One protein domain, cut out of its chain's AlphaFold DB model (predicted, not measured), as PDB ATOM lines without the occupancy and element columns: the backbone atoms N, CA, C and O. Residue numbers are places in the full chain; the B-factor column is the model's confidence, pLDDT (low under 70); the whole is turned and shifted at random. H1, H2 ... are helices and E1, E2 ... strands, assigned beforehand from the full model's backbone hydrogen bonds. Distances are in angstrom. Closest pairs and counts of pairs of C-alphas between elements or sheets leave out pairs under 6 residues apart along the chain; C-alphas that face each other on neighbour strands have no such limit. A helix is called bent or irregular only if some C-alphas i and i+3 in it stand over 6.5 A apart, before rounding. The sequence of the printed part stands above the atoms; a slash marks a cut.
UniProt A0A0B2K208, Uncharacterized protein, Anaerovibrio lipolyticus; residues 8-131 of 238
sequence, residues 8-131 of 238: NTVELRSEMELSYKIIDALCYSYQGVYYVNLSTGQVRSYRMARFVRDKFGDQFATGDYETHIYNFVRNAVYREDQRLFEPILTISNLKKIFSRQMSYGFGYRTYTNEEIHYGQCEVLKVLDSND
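This is residues 8 to 131 of the 238 residues of an uncharacterized protein of Anaerovibrio lipolyticus (UniProt A0A0B2K208). A compact body has one long helix, H1, sticking out of it as an arm with residues 8 to 22. In the body, a long two-strand ribbon, E4 and E5, runs past a small three-strand sheet of E1, E2 and E3; the helical hairpin H4 and H5 links the two, H4 standing on the small sheet and H5 packing on E4. H6 meets the ribbon where E4 begins and E5 ends, and the short H2 and H3 lie near E2 and H4. The printed part has 124 residues, with six named helices and five named strands in the order H1 E1 E2 H2 H3 E3 H4 H5 H6 E4 E5; both sheets are antiparallel, the sheet of three strands in the order E1 - E2 - E3 and the sheet of two strands in the order E4 - E5, and the class is mixed, helices and strands. The whole is compact, with a radius of gyration of the C-alphas of 15.8 A, yet elongated, spanning 53 by 34 by 23 A.

H1, residues 8 to 27, begins with C-alpha 8 at (53.761, 97.462, 96.054) and is 28.3 A long. E1 is residues 32 to 37 and E2 residues 42 to 47. H2 is residues 50 to 56, H3 residues 58 to 61 and E3 residues 62 to 64. H4, residues 65 to 75, is 15.4 A long and begins with C-alpha 65 at (56.590, 82.182, 64.136). H5 is residues 79 to 85, irregular, but only just: C-alphas 80 and 83 are 6.9 A apart. H6 is residues 91 to 98. E4, residues 103 to 112, is 27.6 A long; E5, residues 115 to 125, is 32.2 A long and ends with C-alpha 125 at (67.485, 91.083, 70.391).

H1 only grazes the sheet E1 E2 E3, with residues 23 to 27. In the hairpin E1 and E2, N 35 and O 44 are 2.8 A apart, within hydrogen-bond range; between E2 and E3, N 43 and O 63 are 2.8 A apart. H3 only grazes this sheet, while H4 stands up from it, its line rising 48 degrees. H4 and H5 only just touch, with 3 pairs of C-alphas within 8 A, the closest Val 73 and Gln 82 at 5.9 A; they run opposite ways at a shallow tilt of 19 degrees. The closest C-alphas of H5 and E4 are those of Asp 81 and Tyr 108, 5.9 A. In the hairpin E4 and E5, N 108 and O 119 are 2.8 A apart. E1 and E5 are near each other, with 11 pairs of C-alphas within 10 A. Every O i to N i+4 pair is within hydrogen-bond range in H1, H2, H4 and H6; H5 has 0 of 3, with 3 of 4 O i to N i+3 pairs, and H3 is too short for an O i to N i+4 pair.

The two C-alphas farthest apart, those of Asn 8 and Glu 114, are 53.6 A apart. Without residues 8 to 22, the body spans 41 by 30 by 24 A. The printed part has no cut, and each link between its named elements is tight. The mean pLDDT of the printed part is 89.7, and residue 8 is under 70.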
ATOM      1  N   ASN A   8      52.772  97.886  97.052       67.88
ATOM      2  CA  ASN A   8      53.761  97.462  96.054       67.88
ATOM      3  C   ASN A   8      53.111  96.983  94.747       67.88
ATOM      4  O   ASN A   8      53.630  97.248  93.669       67.88
ATOM      5  N   THR A   9      51.968  96.290  94.809       70.69
ATOM      6  CA  THR A   9      51.267  95.834  93.593       70.69
ATOM      7  C   THR A   9      50.594  96.969  92.830       70.69
ATOM      8  O   THR A   9      50.427  96.856  91.619       70.69
ATOM      9  N   VAL A  10      50.220  98.057  93.507       75.12
ATOM     10  CA  VAL A  10      49.643  99.247  92.863       75.12
ATOM     11  C   VAL A  10      50.733 100.038  92.141       75.12
ATOM     12  O   VAL A  10      50.551 100.411  90.983       75.12
ATOM     13  N   GLU A  11      51.885 100.220  92.784       76.25
ATOM     14  CA  GLU A  11      53.038 100.926  92.215       76.25
ATOM     15  C   GLU A  11      53.601 100.187  90.987       76.25
ATOM     16  O   GLU A  11      53.672 100.769  89.903       76.25
ATOM     17  N   LEU A  12      53.823  98.870  91.086       78.19
ATOM     18  CA  LEU A  12      54.230  98.016  89.955       78.19
ATOM     19  C   LEU A  12      53.250  98.080  88.770       78.19
ATOM     20  O   LEU A  12      53.673  98.168  87.618       78.19
ATOM     21  N   ARG A  13      51.932  98.054  89.025       78.69
ATOM     22  CA  ARG A  13      50.919  98.187  87.960       78.69
ATOM     23  C   ARG A  13      51.022  99.548  87.267       78.69
ATOM     24  O   ARG A  13      50.963  99.601  86.042       78.69
ATOM     25  N   SER A  14      51.224 100.622  88.029       79.50
ATOM     26  CA  SER A  14      51.343 101.976  87.477       79.50
ATOM     27  C   SER A  14      52.592 102.159  86.600       79.50
ATOM     28  O   SER A  14      52.506 102.747  85.520       79.50
ATOM     29  N   GLU A  15      53.731 101.582  86.995       81.00
ATOM     30  CA  GLU A  15      54.963 101.602  86.197       81.00
ATOM     31  C   GLU A  15      54.832 100.778  84.910       81.00
ATOM     32  O   GLU A  15      55.284 101.201  83.839       81.00
ATOM     33  N   MET A  16      54.165  99.622  84.985       79.75
ATOM     34  CA  MET A  16      53.863  98.812  83.806       79.75
ATOM     35  C   MET A  16      52.955  99.564  82.829       79.75
ATOM     36  O   MET A  16      53.231  99.576  81.630       79.75
ATOM     37  N   GLU A  17      51.901 100.226  83.313       80.81
ATOM     38  CA  GLU A  17      51.009 101.033  82.473       80.81
ATOM     39  C   GLU A  17      51.744 102.183  81.778       80.81
ATOM     40  O   GLU A  17      51.520 102.434  80.590       80.81
ATOM     41  N   LEU A  18      52.639 102.874  82.490       75.50
ATOM     42  CA  LEU A  18      53.467 103.923  81.901       75.50
ATOM     43  C   LEU A  18      54.406 103.356  80.829       75.50
ATOM     44  O   LEU A  18      54.489 103.908  79.731       75.50
ATOM     45  N   SER A  19      55.056 102.225  81.112       74.00
ATOM     46  CA  SER A  19      55.934 101.536  80.161       74.00
ATOM     47  C   SER A  19      55.186 101.139  78.887       74.00
ATOM     48  O   SER A  19      55.682 101.373  77.787       74.00
ATOM     49  N   TYR A  20      53.955 100.629  79.007       75.56
ATOM     50  CA  TYR A  20      53.109 100.322  77.851       75.56
ATOM     51  C   TYR A  20      52.775 101.559  77.017       75.56
ATOM     52  O   TYR A  20      52.866 101.498  75.793       75.56
ATOM     53  N   LYS A  21      52.429 102.687  77.650       75.25
ATOM     54  CA  LYS A  21      52.151 103.945  76.934       75.25
ATOM     55  C   LYS A  21      53.379 104.455  76.180       75.25
ATOM     56  O   LYS A  21      53.250 104.917  75.050       75.25
ATOM     57  N   ILE A  22      54.562 104.354  76.786       75.75
ATOM     58  CA  ILE A  22      55.827 104.734  76.142       75.75
ATOM     59  C   ILE A  22      56.111 103.819  74.948       75.75
ATOM     60  O   ILE A  22      56.402 104.312  73.860       75.75
ATOM     61  N   ILE A  23      55.987 102.500  75.123       76.44
ATOM     62  CA  ILE A  23      56.185 101.527  74.043       76.44
ATOM     63  C   ILE A  23      55.208 101.798  72.899       76.44
ATOM     64  O   ILE A  23      55.638 101.834  71.752       76.44
ATOM     65  N   ASP A  24      53.928 102.041  73.184       73.81
ATOM     66  CA  ASP A  24      52.925 102.333  72.155       73.81
ATOM     67  C   ASP A  24      53.250 103.622  71.379       73.81
ATOM     68  O   ASP A  24      53.226 103.633  70.144       73.81
ATOM     69  N   ALA A  25      53.671 104.681  72.081       75.25
ATOM     70  CA  ALA A  25      54.104 105.931  71.459       75.25
ATOM     71  C   ALA A  25      55.334 105.740  70.551       75.25
ATOM     72  O   ALA A  25      55.351 106.232  69.422       75.25
ATOM     73  N   LEU A  26      56.342 104.983  70.998       75.56
ATOM     74  CA  LEU A  26      57.526 104.657  70.191       75.56
ATOM     75  C   LEU A  26      57.169 103.760  68.994       75.56
ATOM     76  O   LEU A  26      57.675 103.948  67.882       75.56
ATOM     77  N   CYS A  27      56.242 102.823  69.201       78.31
ATOM     78  CA  CYS A  27      55.747 101.913  68.176       78.31
ATOM     79  C   CYS A  27      54.859 102.605  67.134       78.31
ATOM     80  O   CYS A  27      54.572 102.008  66.096       78.31
ATOM     81  N   TYR A  28      54.437 103.856  67.358       74.50
ATOM     82  CA  TYR A  28      53.552 104.587  66.450       74.50
ATOM     83  C   TYR A  28      54.106 104.705  65.025       74.50
ATOM     84  O   TYR A  28      53.347 104.650  64.055       74.50
ATOM     85  N   SER A  29      55.430 104.825  64.904       74.44
ATOM     86  CA  SER A  29      56.127 104.909  63.617       74.44
ATOM     87  C   SER A  29      56.154 103.587  62.838       74.44
ATOM     88  O   SER A  29      56.428 103.591  61.637       74.44
ATOM     89  N   TYR A  30      55.821 102.469  63.485       85.69
ATOM     90  CA  TYR A  30      55.810 101.144  62.884       85.69
ATOM     91  C   TYR A  30      54.394 100.741  62.467       85.69
ATOM     92  O   TYR A  30      53.391 101.049  63.114       85.69
ATOM     93  N   GLN A  31      54.298 100.018  61.358       88.50
ATOM     94  CA  GLN A  31      53.054  99.392  60.926       88.50
ATOM     95  C   GLN A  31      52.799  98.087  61.683       88.50
ATOM     96  O   GLN A  31      51.651  97.782  61.994       88.50
ATOM     97  N   GLY A  32      53.854  97.340  62.012       91.69
ATOM     98  CA  GLY A  32      53.761  96.097  62.770       91.69
ATOM     99  C   GLY A  32      54.918  95.941  63.747       91.69
ATOM    100  O   GLY A  32      56.046  96.300  63.426       91.69
ATOM    101  N   VAL A  33      54.635  95.410  64.932       93.44
ATOM    102  CA  VAL A  33      55.622  95.083  65.965       93.44
ATOM    103  C   VAL A  33      55.241  93.742  66.575       93.44
ATOM    104  O   VAL A  33      54.108  93.557  67.031       93.44
ATOM    105  N   TYR A  34      56.185  92.811  66.577       94.44
ATOM    106  CA  TYR A  34      56.000  91.426  66.981       94.44
ATOM    107  C   TYR A  34      57.122  91.010  67.920       94.44
ATOM    108  O   TYR A  34      58.291  91.232  67.638       94.44
ATOM    109  N   TYR A  35      56.776  90.376  69.025       94.81
ATOM    110  CA  TYR A  35      57.709  89.671  69.885       94.81
ATOM    111  C   TYR A  35      57.795  88.214  69.443       94.81
ATOM    112  O   TYR A  35      56.769  87.595  69.152       94.81
ATOM    113  N   VAL A  36      59.003  87.666  69.408       96.56
ATOM    114  CA  VAL A  36      59.284  86.287  69.011       96.56
ATOM    115  C   VAL A  36      60.077  85.611  70.117       96.56
ATOM    116  O   VAL A  36      61.148  86.085  70.494       96.56
ATOM    117  N   ASN A  37      59.575  84.477  70.596       96.44
ATOM    118  CA  ASN A  37      60.283  83.622  71.535       96.44
ATOM    119  C   ASN A  37      60.924  82.445  70.784       96.44
ATOM    120  O   ASN A  37      60.244  81.543  70.300       96.44
ATOM    121  N   LEU A  38      62.250  82.444  70.698       95.44
ATOM    122  CA  LEU A  38      63.069  81.446  70.010       95.44
ATOM    123  C   LEU A  38      63.117  80.087  70.720       95.44
ATOM    124  O   LEU A  38      63.570  79.102  70.129       95.44
ATOM    125  N   SER A  39      62.707  80.025  71.985       94.25
ATOM    126  CA  SER A  39      62.637  78.783  72.756       94.25
ATOM    127  C   SER A  39      61.316  78.050  72.526       94.25
ATOM    128  O   SER A  39      61.319  76.831  72.369       94.25
ATOM    129  N   THR A  40      60.200  78.776  72.433       95.69
ATOM    130  CA  THR A  40      58.868  78.192  72.188       95.69
ATOM    131  C   THR A  40      58.439  78.221  70.720       95.69
ATOM    132  O   THR A  40      57.462  77.566  70.363       95.69
ATOM    133  N   GLY A  41      59.125  78.997  69.876       95.69
ATOM    134  CA  GLY A  41      58.727  79.257  68.491       95.69
ATOM    135  C   GLY A  41      57.496  80.158  68.367       95.69
ATOM    136  O   GLY A  41      56.965  80.315  67.272       95.69
ATOM    137  N   GLN A  42      57.017  80.746  69.468       96.94
ATOM    138  CA  GLN A  42      55.794  81.544  69.462       96.94
ATOM    139  C   GLN A  42      56.070  83.001  69.093       96.94
ATOM    140  O   GLN A  42      57.018  83.620  69.582       96.94
ATOM    141  N   VAL A  43      55.186  83.569  68.277       95.88
ATOM    142  CA  VAL A  43      55.119  84.996  67.973       95.88
ATOM    143  C   VAL A  43      53.893  85.619  68.629       95.88
ATOM    144  O   VAL A  43      52.826  85.007  68.698       95.88
ATOM    145  N   ARG A  44      54.035  86.859  69.097       94.88
ATOM    146  CA  ARG A  44      52.937  87.698  69.580       94.88
ATOM    147  C   ARG A  44      53.066  89.107  69.024       94.88
ATOM    148  O   ARG A  44      54.093  89.753  69.179       94.88
ATOM    149  N   SER A  45      52.003  89.614  68.426       92.25
ATOM    150  CA  SER A  45      51.907  90.985  67.956       92.25
ATOM    151  C   SER A  45      51.601  91.934  69.114       92.25
ATOM    152  O   SER A  45      50.693  91.696  69.910       92.25
ATOM    153  N   TYR A  46      52.357  93.025  69.173       88.31
ATOM    154  CA  TYR A  46      52.041  94.222  69.955       88.31
ATOM    155  C   TYR A  46      51.289  95.239  69.100       88.31
ATOM    156  O   TYR A  46      50.376  95.912  69.569       88.31
ATOM    157  N   ARG A  47      51.650  95.311  67.817       88.25
ATOM    158  CA  ARG A  47      50.994  96.139  66.812       88.25
ATOM    159  C   ARG A  47      50.926  95.362  65.511       88.25
ATOM    160  O   ARG A  47      51.907  94.749  65.098       88.25
ATOM    161  N   MET A  48      49.777  95.405  64.858       89.69
ATOM    162  CA  MET A  48      49.565  94.728  63.586       89.69
ATOM    163  C   MET A  48      48.968  95.705  62.593       89.69
ATOM    164  O   MET A  48      47.956  96.353  62.883       89.69
ATOM    165  N   ALA A  49      49.590  95.777  61.422       87.19
ATOM    166  CA  ALA A  49      49.137  96.639  60.352       87.19
ATOM    167  C   ALA A  49      47.732  96.225  59.913       87.19
ATOM    168  O   ALA A  49      47.409  95.035  59.867       87.19
ATOM    169  N   ARG A  50      46.906  97.205  59.540       86.81
ATOM    170  CA  ARG A  50      45.539  96.946  59.077       86.81
ATOM    171  C   ARG A  50      45.515  95.970  57.896       86.81
ATOM    172  O   ARG A  50      44.768  95.008  57.949       86.81
ATOM    173  N   PHE A  51      46.398  96.134  56.908       86.38
ATOM    174  CA  PHE A  51      46.446  95.232  55.750       86.38
ATOM    175  C   PHE A  51      46.801  93.783  56.126       86.38
ATOM    176  O   PHE A  51      46.302  92.849  55.506       86.38
ATOM    177  N   VAL A  52      47.647  93.578  57.147       89.06
ATOM    178  CA  VAL A  52      47.980  92.234  57.650       89.06
ATOM    179  C   VAL A  52      46.744  91.619  58.296       89.06
ATOM    180  O   VAL A  52      46.419  90.471  58.015       89.06
ATOM    181  N   ARG A  53      46.015  92.398  59.102       90.00
ATOM    182  CA  ARG A  53      44.752  91.964  59.710       90.00
ATOM    183  C   ARG A  53      43.702  91.618  58.656       90.00
ATOM    184  O   ARG A  53      43.103  90.555  58.729       90.00
ATOM    185  N   ASP A  54      43.530  92.479  57.660       89.00
ATOM    186  CA  ASP A  54      42.549  92.292  56.589       89.00
ATOM    187  C   ASP A  54      42.883  91.054  55.731       89.00
ATOM    188  O   ASP A  54      41.983  90.344  55.289       89.00
ATOM    189  N   LYS A  55      44.177  90.761  55.518       87.94
ATOM    190  CA  LYS A  55      44.639  89.652  54.665       87.94
ATOM    191  C   LYS A  55      44.751  88.307  55.385       87.94
ATOM    192  O   LYS A  55      44.473  87.275  54.779       87.94
ATOM    193  N   PHE A  56      45.188  88.302  56.642       89.69
ATOM    194  CA  PHE A  56      45.509  87.081  57.393       89.69
ATOM    195  C   PHE A  56      44.605  86.843  58.608       89.69
ATOM    196  O   PHE A  56      44.665  85.767  59.201       89.69
ATOM    197  N   GLY A  57      43.754  87.808  58.963       89.56
ATOM    198  CA  GLY A  57      42.856  87.748  60.112       89.56
ATOM    199  C   GLY A  57      43.530  88.062  61.450       89.56
ATOM    200  O   GLY A  57      44.755  88.142  61.573       89.56
ATOM    201  N   ASP A  58      42.707  88.224  62.488       88.94
ATOM    202  CA  ASP A  58      43.159  88.536  63.850       88.94
ATOM    203  C   ASP A  58      43.999  87.419  64.478       88.94
ATOM    204  O   ASP A  58      44.865  87.693  65.309       88.94
ATOM    205  N   GLN A  59      43.809  86.170  64.044       86.88
ATOM    206  CA  GLN A  59      44.611  85.029  64.486       86.88
ATOM    207  C   GLN A  59      46.102  85.195  64.171       86.88
ATOM    208  O   GLN A  59      46.939  84.615  64.854       86.88
ATOM    209  N   PHE A  60      46.461  86.034  63.195       88.06
ATOM    210  CA  PHE A  60      47.857  86.308  62.863       88.06
ATOM    211  C   PHE A  60      48.601  87.069  63.981       88.06
ATOM    212  O   PHE A  60      49.830  87.161  63.971       88.06
ATOM    213  N   ALA A  61      47.870  87.585  64.978       88.81
ATOM    214  CA  ALA A  61      48.442  88.257  66.136       88.81
ATOM    215  C   ALA A  61      49.217  87.315  67.068       88.81
ATOM    216  O   ALA A  61      50.102  87.790  67.773       88.81
ATOM    217  N   THR A  62      48.922  86.014  67.105       94.62
ATOM    218  CA  THR A  62      49.640  85.052  67.960       94.62
ATOM    219  C   THR A  62      49.732  83.689  67.299       94.62
ATOM    220  O   THR A  62      48.745  83.242  66.726       94.62
ATOM    221  N   GLY A  63      50.854  82.987  67.436       94.50
ATOM    222  CA  GLY A  63      50.964  81.617  66.939       94.50
ATOM    223  C   GLY A  63      52.397  81.192  66.671       94.50
ATOM    224  O   GLY A  63      53.330  81.714  67.276       94.50
ATOM    225  N   ASP A  64      52.565  80.245  65.754       96.44
ATOM    226  CA  ASP A  64      53.877  79.766  65.327       96.44
ATOM    227  C   ASP A  64      54.583  80.791  64.428       96.44
ATOM    228  O   ASP A  64      54.053  81.221  63.398       96.44
ATOM    229  N   TYR A  65      55.796  81.174  64.822       96.88
ATOM    230  CA  TYR A  65      56.590  82.182  64.136       96.88
ATOM    231  C   TYR A  65      56.892  81.801  62.687       96.88
ATOM    232  O   TYR A  65      56.639  82.607  61.789       96.88
ATOM    233  N   GLU A  66      57.428  80.598  62.455       97.56
ATOM    234  CA  GLU A  66      57.898  80.175  61.130       97.56
ATOM    235  C   GLU A  66      56.731  80.118  60.140       97.56
ATOM    236  O   GLU A  66      56.827  80.629  59.023       97.56
ATOM    237  N   THR A  67      55.583  79.603  60.582       95.94
ATOM    238  CA  THR A  67      54.342  79.589  59.803       95.94
ATOM    239  C   THR A  67      53.873  81.004  59.467       95.94
ATOM    240  O   THR A  67      53.523  81.287  58.317       95.94
ATOM    241  N   HIS A  68      53.864  81.916  60.445       95.12
ATOM    242  CA  HIS A  68      53.405  83.287  60.231       95.12
ATOM    243  C   HIS A  68      54.323  84.031  59.260       95.12
ATOM    244  O   HIS A  68      53.847  84.556  58.251       95.12
ATOM    245  N   ILE A  69      55.636  84.045  59.510       95.94
ATOM    246  CA  ILE A  69      56.578  84.761  58.644       95.94
ATOM    247  C   ILE A  69      56.595  84.163  57.236       95.94
ATOM    248  O   ILE A  69      56.588  84.914  56.264       95.94
ATOM    249  N   TYR A  70      56.505  82.837  57.100       96.50
ATOM    250  CA  TYR A  70      56.390  82.191  55.796       96.50
ATOM    251  C   TYR A  70      55.137  82.660  55.048       96.50
ATOM    252  O   TYR A  70      55.225  83.090  53.899       96.50
ATOM    253  N   ASN A  71      53.974  82.658  55.703       94.38
ATOM    254  CA  ASN A  71      52.726  83.110  55.089       94.38
ATOM    255  C   ASN A  71      52.772  84.590  54.695       94.38
ATOM    256  O   ASN A  71      52.300  84.943  53.611       94.38
ATOM    257  N   PHE A  72      53.367  85.448  55.525       94.38
ATOM    258  CA  PHE A  72      53.577  86.852  55.186       94.38
ATOM    259  C   PHE A  72      54.461  86.998  53.942       94.38
ATOM    260  O   PHE A  72      54.062  87.642  52.970       94.38
ATOM    261  N   VAL A  73      55.621  86.339  53.924       95.50
ATOM    262  CA  VAL A  73      56.586  86.428  52.819       95.50
ATOM    263  C   VAL A  73      55.996  85.906  51.516       95.50
ATOM    264  O   VAL A  73      56.145  86.533  50.472       95.50
ATOM    265  N   ARG A  74      55.280  84.782  51.548       94.94
ATOM    266  CA  ARG A  74      54.743  84.187  50.319       94.94
ATOM    267  C   ARG A  74      53.578  84.959  49.727       94.94
ATOM    268  O   ARG A  74      53.430  84.950  48.508       94.94
ATOM    269  N   ASN A  75      52.771  85.608  50.565       92.19
ATOM    270  CA  ASN A  75      51.510  86.200  50.125       92.19
ATOM    271  C   ASN A  75      51.518  87.731  50.080       92.19
ATOM    272  O   ASN A  75      50.663  88.299  49.409       92.19
ATOM    273  N   ALA A  76      52.406  88.419  50.800       91.94
ATOM    274  CA  ALA A  76      52.439  89.885  50.854       91.94
ATOM    275  C   ALA A  76      53.723  90.492  50.273       91.94
ATOM    276  O   ALA A  76      53.662  91.575  49.692       91.94
ATOM    277  N   VAL A  77      54.867  89.815  50.405       94.94
ATOM    278  CA  VAL A  77      56.163  90.332  49.940       94.94
ATOM    279  C   VAL A  77      56.307  90.158  48.429       94.94
ATOM    280  O   VAL A  77      55.958  89.118  47.861       94.94
ATOM    281  N   TYR A  78      56.849  91.191  47.786       95.38
ATOM    282  CA  TYR A  78      57.147  91.213  46.361       95.38
ATOM    283  C   TYR A  78      58.081  90.053  45.985       95.38
ATOM    284  O   TYR A  78      58.998  89.711  46.735       95.38
ATOM    285  N   ARG A  79      57.839  89.410  44.840       93.94
ATOM    286  CA  ARG A  79      58.415  88.092  44.516       93.94
ATOM    287  C   ARG A  79      59.947  88.077  44.569       93.94
ATOM    288  O   ARG A  79      60.536  87.140  45.100       93.94
ATOM    289  N   GLU A  80      60.578  89.118  44.050       95.69
ATOM    290  CA  GLU A  80      62.027  89.307  43.969       95.69
ATOM    291  C   GLU A  80      62.668  89.571  45.339       95.69
ATOM    292  O   GLU A  80      63.859  89.305  45.532       95.69
ATOM    293  N   ASP A  81      61.868  90.040  46.296       97.50
ATOM    294  CA  ASP A  81      62.309  90.428  47.632       97.50
ATOM    295  C   ASP A  81      62.112  89.288  48.644       97.50
ATOM    296  O   ASP A  81      62.684  89.328  49.730       97.50
ATOM    297  N   GLN A  82      61.383  88.217  48.293       96.44
ATOM    298  CA  GLN A  82      61.159  87.067  49.186       96.44
ATOM    299  C   GLN A  82      62.470  86.436  49.681       96.44
ATOM    300  O   GLN A  82      62.556  86.026  50.837       96.44
ATOM    301  N   ARG A  83      63.513  86.413  48.840       96.75
ATOM    302  CA  ARG A  83      64.846  85.904  49.210       96.75
ATOM    303  C   ARG A  83      65.509  86.695  50.344       96.75
ATOM    304  O   ARG A  83      66.317  86.147  51.082       96.75
ATOM    305  N   LEU A  84      65.160  87.974  50.512       97.00
ATOM    306  CA  LEU A  84      65.716  88.823  51.574       97.00
ATOM    307  C   LEU A  84      65.275  88.351  52.965       97.00
ATOM    308  O   LEU A  84      65.969  88.599  53.945       97.00
ATOM    309  N   PHE A  85      64.153  87.633  53.044       97.69
ATOM    310  CA  PHE A  85      63.632  87.089  54.292       97.69
ATOM    311  C   PHE A  85      64.264  85.748  54.685       97.69
ATOM    312  O   PHE A  85      64.111  85.342  55.835       97.69
ATOM    313  N   GLU A  86      64.992  85.060  53.796       96.12
ATOM    314  CA  GLU A  86      65.615  83.751  54.080       96.12
ATOM    315  C   GLU A  86      66.389  83.685  55.413       96.12
ATOM    316  O   GLU A  86      66.231  82.697  56.145       96.12
ATOM    317  N   PRO A  87      67.169  84.716  55.801       96.19
ATOM    318  CA  PRO A  87      67.902  84.707  57.065       96.19
ATOM    319  C   PRO A  87      66.984  84.683  58.296       96.19
ATOM    320  O   PRO A  87      67.397  84.218  59.353       96.19
ATOM    321  N   ILE A  88      65.738  85.138  58.169       96.62
ATOM    322  CA  ILE A  88      64.783  85.203  59.278       96.62
ATOM    323  C   ILE A  88      63.636  84.192  59.159       96.62
ATOM    324  O   ILE A  88      62.873  84.054  60.096       96.62
ATOM    325  N   LEU A  89      63.518  83.418  58.074       96.69
ATOM    326  CA  LEU A  89      62.395  82.479  57.892       96.69
ATOM    327  C   LEU A  89      62.311  81.357  58.938       96.69
ATOM    328  O   LEU A  89      61.252  80.755  59.086       96.69
ATOM    329  N   THR A  90      63.412  81.047  59.630       97.38
ATOM    330  CA  THR A  90      63.454  79.966  60.624       97.38
ATOM    331  C   THR A  90      64.076  80.423  61.935       97.38
ATOM    332  O   THR A  90      65.019  81.221  61.959       97.38
ATOM    333  N   ILE A  91      63.614  79.840  63.040       96.88
ATOM    334  CA  ILE A  91      64.177  80.007  64.380       96.88
ATOM    335  C   ILE A  91      65.649  79.586  64.398       96.88
ATOM    336  O   ILE A  91      66.474  80.235  65.040       96.88
ATOM    337  N   SER A  92      66.009  78.525  63.666       96.56
ATOM    338  CA  SER A  92      67.404  78.079  63.557       96.56
ATOM    339  C   SER A  92      68.302  79.163  62.956       96.56
ATOM    340  O   SER A  92      69.394  79.417  63.472       96.56
ATOM    341  N   ASN A  93      67.846  79.834  61.894       96.44
ATOM    342  CA  ASN A  93      68.607  80.916  61.280       96.44
ATOM    343  C   ASN A  93      68.664  82.144  62.192       96.44
ATOM    344  O   ASN A  93      69.756  82.672  62.408       96.44
ATOM    345  N   LEU A  94      67.548  82.526  62.821       96.00
ATOM    346  CA  LEU A  94      67.524  83.610  63.806       96.00
ATOM    347  C   LEU A  94      68.531  83.374  64.939       96.00
ATOM    348  O   LEU A  94      69.333  84.256  65.231       96.00
ATOM    349  N   LYS A  95      68.583  82.167  65.517       95.19
ATOM    350  CA  LYS A  95      69.566  81.830  66.563       95.19
ATOM    351  C   LYS A  95      71.011  82.008  66.089       95.19
ATOM    352  O   LYS A  95      71.828  82.543  66.832       95.19
ATOM    353  N   LYS A  96      71.337  81.607  64.854       94.50
ATOM    354  CA  LYS A  96      72.688  81.777  64.279       94.50
ATOM    355  C   LYS A  96      73.056  83.244  64.063       94.50
ATOM    356  O   LYS A  96      74.211  83.620  64.247       94.50
ATOM    357  N   ILE A  97      72.090  84.056  63.647       94.25
ATOM    358  CA  ILE A  97      72.276  85.490  63.430       94.25
ATOM    359  C   ILE A  97      72.508  86.175  64.780       94.25
ATOM    360  O   ILE A  97      73.556  86.777  65.017       94.25
ATOM    361  N   PHE A  98      71.570  86.007  65.707       93.75
ATOM    362  CA  PHE A  98      71.549  86.712  66.988       93.75
ATOM    363  C   PHE A  98      72.487  86.125  68.055       93.75
ATOM    364  O   PHE A  98      72.578  86.651  69.167       93.75
ATOM    365  N   SER A  99      73.256  85.086  67.713       91.88
ATOM    366  CA  SER A  99      74.436  84.687  68.486       91.88
ATOM    367  C   SER A  99      75.649  85.591  68.231       91.88
ATOM    368  O   SER A  99      76.639  85.477  68.947       91.88
ATOM    369  N   ARG A 100      75.624  86.430  67.182       91.00
ATOM    370  CA  ARG A 100      76.767  87.266  66.760       91.00
ATOM    371  C   ARG A 100      76.463  88.760  66.703       91.00
ATOM    372  O   ARG A 100      77.396  89.553  66.721       91.00
ATOM    373  N   GLN A 101      75.193  89.141  66.620       92.12
ATOM    374  CA  GLN A 101      74.779  90.538  66.504       92.12
ATOM    375  C   GLN A 101      73.491  90.814  67.282       92.12
ATOM    376  O   GLN A 101      72.718  89.900  67.557       92.12
ATOM    377  N   MET A 102      73.273  92.082  67.635       92.31
ATOM    378  CA  MET A 102      72.100  92.532  68.398       92.31
ATOM    379  C   MET A 102      70.925  92.952  67.515       92.31
ATOM    380  O   MET A 102      69.794  93.017  67.994       92.31
ATOM    381  N   SER A 103      71.176  93.231  66.237       94.38
ATOM    382  CA  SER A 103      70.168  93.693  65.289       94.38
ATOM    383  C   SER A 103      70.407  93.126  63.890       94.38
ATOM    384  O   SER A 103      71.530  92.781  63.519       94.38
ATOM    385  N   TYR A 104      69.334  93.011  63.114       95.50
ATOM    386  CA  TYR A 104      69.351  92.654  61.702       95.50
ATOM    387  C   TYR A 104      68.205  93.373  60.997       95.50
ATOM    388  O   TYR A 104      67.077  93.320  61.475       95.50
ATOM    389  N   GLY A 105      68.459  94.032  59.870       95.62
ATOM    390  CA  GLY A 105      67.409  94.755  59.160       95.62
ATOM    391  C   GLY A 105      67.652  94.845  57.665       95.62
ATOM    392  O   GLY A 105      68.788  94.740  57.202       95.62
ATOM    393  N   PHE A 106      66.567  95.006  56.915       97.38
ATOM    394  CA  PHE A 106      66.582  95.112  55.461       97.38
ATOM    395  C   PHE A 106      65.317  95.809  54.944       97.38
ATOM    396  O   PHE A 106      64.245  95.736  55.550       97.38
ATOM    397  N   GLY A 107      65.452  96.491  53.806       96.25
ATOM    398  CA  GLY A 107      64.324  97.022  53.042       96.25
ATOM    399  C   GLY A 107      63.687  95.933  52.181       96.25
ATOM    400  O   GLY A 107      64.371  95.018  51.725       96.25
ATOM    401  N   TYR A 108      62.382  96.020  51.965       96.25
ATOM    402  CA  TYR A 108      61.627  95.097  51.126       96.25
ATOM    403  C   TYR A 108      60.409  95.801  50.535       96.25
ATOM    404  O   TYR A 108      59.971  96.841  51.023       96.25
ATOM    405  N   ARG A 109      59.829  95.212  49.499       95.50
ATOM    406  CA  ARG A 109      58.573  95.665  48.913       95.50
ATOM    407  C   ARG A 109      57.457  94.684  49.217       95.50
ATOM    408  O   ARG A 109      57.662  93.470  49.274       95.50
ATOM    409  N   THR A 110      56.256  95.214  49.369       92.81
ATOM    410  CA  THR A 110      55.011  94.445  49.370       92.81
ATOM    411  C   THR A 110      54.172  94.832  48.169       92.81
ATOM    412  O   THR A 110      54.341  95.917  47.614       92.81
ATOM    413  N   TYR A 111      53.290  93.927  47.758       86.94
ATOM    414  CA  TYR A 111      52.330  94.188  46.693       86.94
ATOM    415  C   TYR A 111      50.918  93.979  47.222       86.94
ATOM    416  O   TYR A 111      50.506  92.850  47.517       86.94
ATOM    417  N   THR A 112      50.189  95.075  47.389       82.56
ATOM    418  CA  THR A 112      48.815  95.068  47.898       82.56
ATOM    419  C   THR A 112      47.975  96.078  47.138       82.56
ATOM    420  O   THR A 112      48.462  97.152  46.825       82.56
ATOM    421  N   ASN A 113      46.711  95.747  46.853       80.94
ATOM    422  CA  ASN A 113      45.789  96.623  46.111       80.94
ATOM    423  C   ASN A 113      46.355  97.127  44.772       80.94
ATOM    424  O   ASN A 113      46.146  98.275  44.409       80.94
ATOM    425  N   GLU A 114      47.082  96.259  44.064       83.81
ATOM    426  CA  GLU A 114      47.741  96.562  42.784       83.81
ATOM    427  C   GLU A 114      48.881  97.600  42.859       83.81
ATOM    428  O   GLU A 114      49.493  97.911  41.837       83.81
ATOM    429  N   GLU A 115      49.250  98.049  44.062       87.88
ATOM    430  CA  GLU A 115      50.330  99.003  44.311       87.88
ATOM    431  C   GLU A 115      51.527  98.348  45.018       87.88
ATOM    432  O   GLU A 115      51.406  97.386  45.788       87.88
ATOM    433  N   ILE A 116      52.717  98.882  44.732       91.12
ATOM    434  CA  ILE A 116      53.948  98.535  45.443       91.12
ATOM    435  C   ILE A 116      54.058  99.442  46.664       91.12
ATOM    436  O   ILE A 116      54.029 100.662  46.529       91.12
ATOM    437  N   HIS A 117      54.265  98.840  47.833       91.50
ATOM    438  CA  HIS A 117      54.597  99.570  49.052       91.50
ATOM    439  C   HIS A 117      55.981  99.185  49.544       91.50
ATOM    440  O   HIS A 117      56.351  98.007  49.549       91.50
ATOM    441  N   TYR A 118      56.728 100.172  50.005       93.69
ATOM    442  CA  TYR A 118      58.078 100.028  50.510       93.69
ATOM    443  C   TYR A 118      58.054  99.885  52.025       93.69
ATOM    444  O   TYR A 118      57.495 100.710  52.751       93.69
ATOM    445  N   GLY A 119      58.684  98.823  52.509       93.62
ATOM    446  CA  GLY A 119      58.788  98.494  53.917       93.62
ATOM    447  C   GLY A 119      60.233  98.331  54.366       93.62
ATOM    448  O   GLY A 119      61.124  97.994  53.589       93.62
ATOM    449  N   GLN A 120      60.456  98.524  55.658       95.75
ATOM    450  CA  GLN A 120      61.696  98.169  56.333       95.75
ATOM    451  C   GLN A 120      61.384  97.167  57.440       95.75
ATOM    452  O   GLN A 120      60.471  97.384  58.239       95.75
ATOM    453  N   CYS A 121      62.109  96.053  57.448       96.62
ATOM    454  CA  CYS A 121      62.081  95.066  58.514       96.62
ATOM    455  C   CYS A 121      63.296  95.290  59.411       96.62
ATOM    456  O   CYS A 121      64.422  95.369  58.920       96.62
ATOM    457  N   GLU A 122      63.075  95.339  60.719       95.94
ATOM    458  CA  GLU A 122      64.122  95.366  61.736       95.94
ATOM    459  C   GLU A 122      63.850  94.271  62.758       95.94
ATOM    460  O   GLU A 122      62.733  94.109  63.238       95.94
ATOM    461  N   VAL A 123      64.872  93.498  63.084       96.38
ATOM    462  CA  VAL A 123      64.827  92.428  64.072       96.38
ATOM    463  C   VAL A 123      65.882  92.741  65.119       96.38
ATOM    464  O   VAL A 123      67.046  92.954  64.788       96.38
ATOM    465  N   LEU A 124      65.470  92.804  66.376       94.94
ATOM    466  CA  LEU A 124      66.268  93.263  67.505       94.94
ATOM    467  C   LEU A 124      66.253  92.198  68.592       94.94
ATOM    468  O   LEU A 124      65.201  91.641  68.897       94.94
ATOM    469  N   LYS A 125      67.402  91.935  69.206       94.19
ATOM    470  CA  LYS A 125      67.485  91.083  70.391       94.19
ATOM    471  C   LYS A 125      67.057  91.868  71.630       94.19
ATOM    472  O   LYS A 125      67.509  92.995  71.828       94.19
ATOM    473  N   VAL A 126      66.200  91.274  72.459       90.06
ATOM    474  CA  VAL A 126      65.825  91.857  73.753       90.06
ATOM    475  C   VAL A 126      67.041  91.817  74.680       90.06
ATOM    476  O   VAL A 126      67.748  90.810  74.750       90.06
ATOM    477  N   LEU A 127      67.317  92.930  75.365       80.38
ATOM    478  CA  LEU A 127      68.427  93.013  76.317       80.38
ATOM    479  C   LEU A 127      68.255  91.975  77.430       80.38
ATOM    480  O   LEU A 127      67.139  91.685  77.851       80.38
ATOM    481  N   ASP A 128      69.373  91.399  77.864       79.31
ATOM    482  CA  ASP A 128      69.441  90.382  78.922       79.31
ATOM    483  C   ASP A 128      68.649  89.087  78.654       79.31
ATOM    484  O   ASP A 128      68.504  88.243  79.538       79.31
ATOM    485  N   SER A 129      68.213  88.872  77.408       81.50
ATOM    486  CA  SER A 129      67.520  87.663  76.967       81.50
ATOM    487  C   SER A 129      68.214  87.031  75.765       81.50
ATOM    488  O   SER A 129      68.609  87.710  74.819       81.50
ATOM    489  N   ASN A 130      68.388  85.707  75.781       81.31
ATOM    490  CA  ASN A 130      69.008  84.979  74.665       81.31
ATOM    491  C   ASN A 130      68.006  84.446  73.645       81.31
ATOM    492  O   ASN A 130      68.395  84.179  72.509       81.31
ATOM    493  N   ASP A 131      66.742  84.329  74.040       91.19
ATOM    494  CA  ASP A 131      65.711  83.663  73.251       91.19
ATOM    495  C   ASP A 131      64.582  84.605  72.839       91.19
ATOM    496  O   ASP A 131      63.564  84.147  72.336       91.19
TER     497      ASP A 131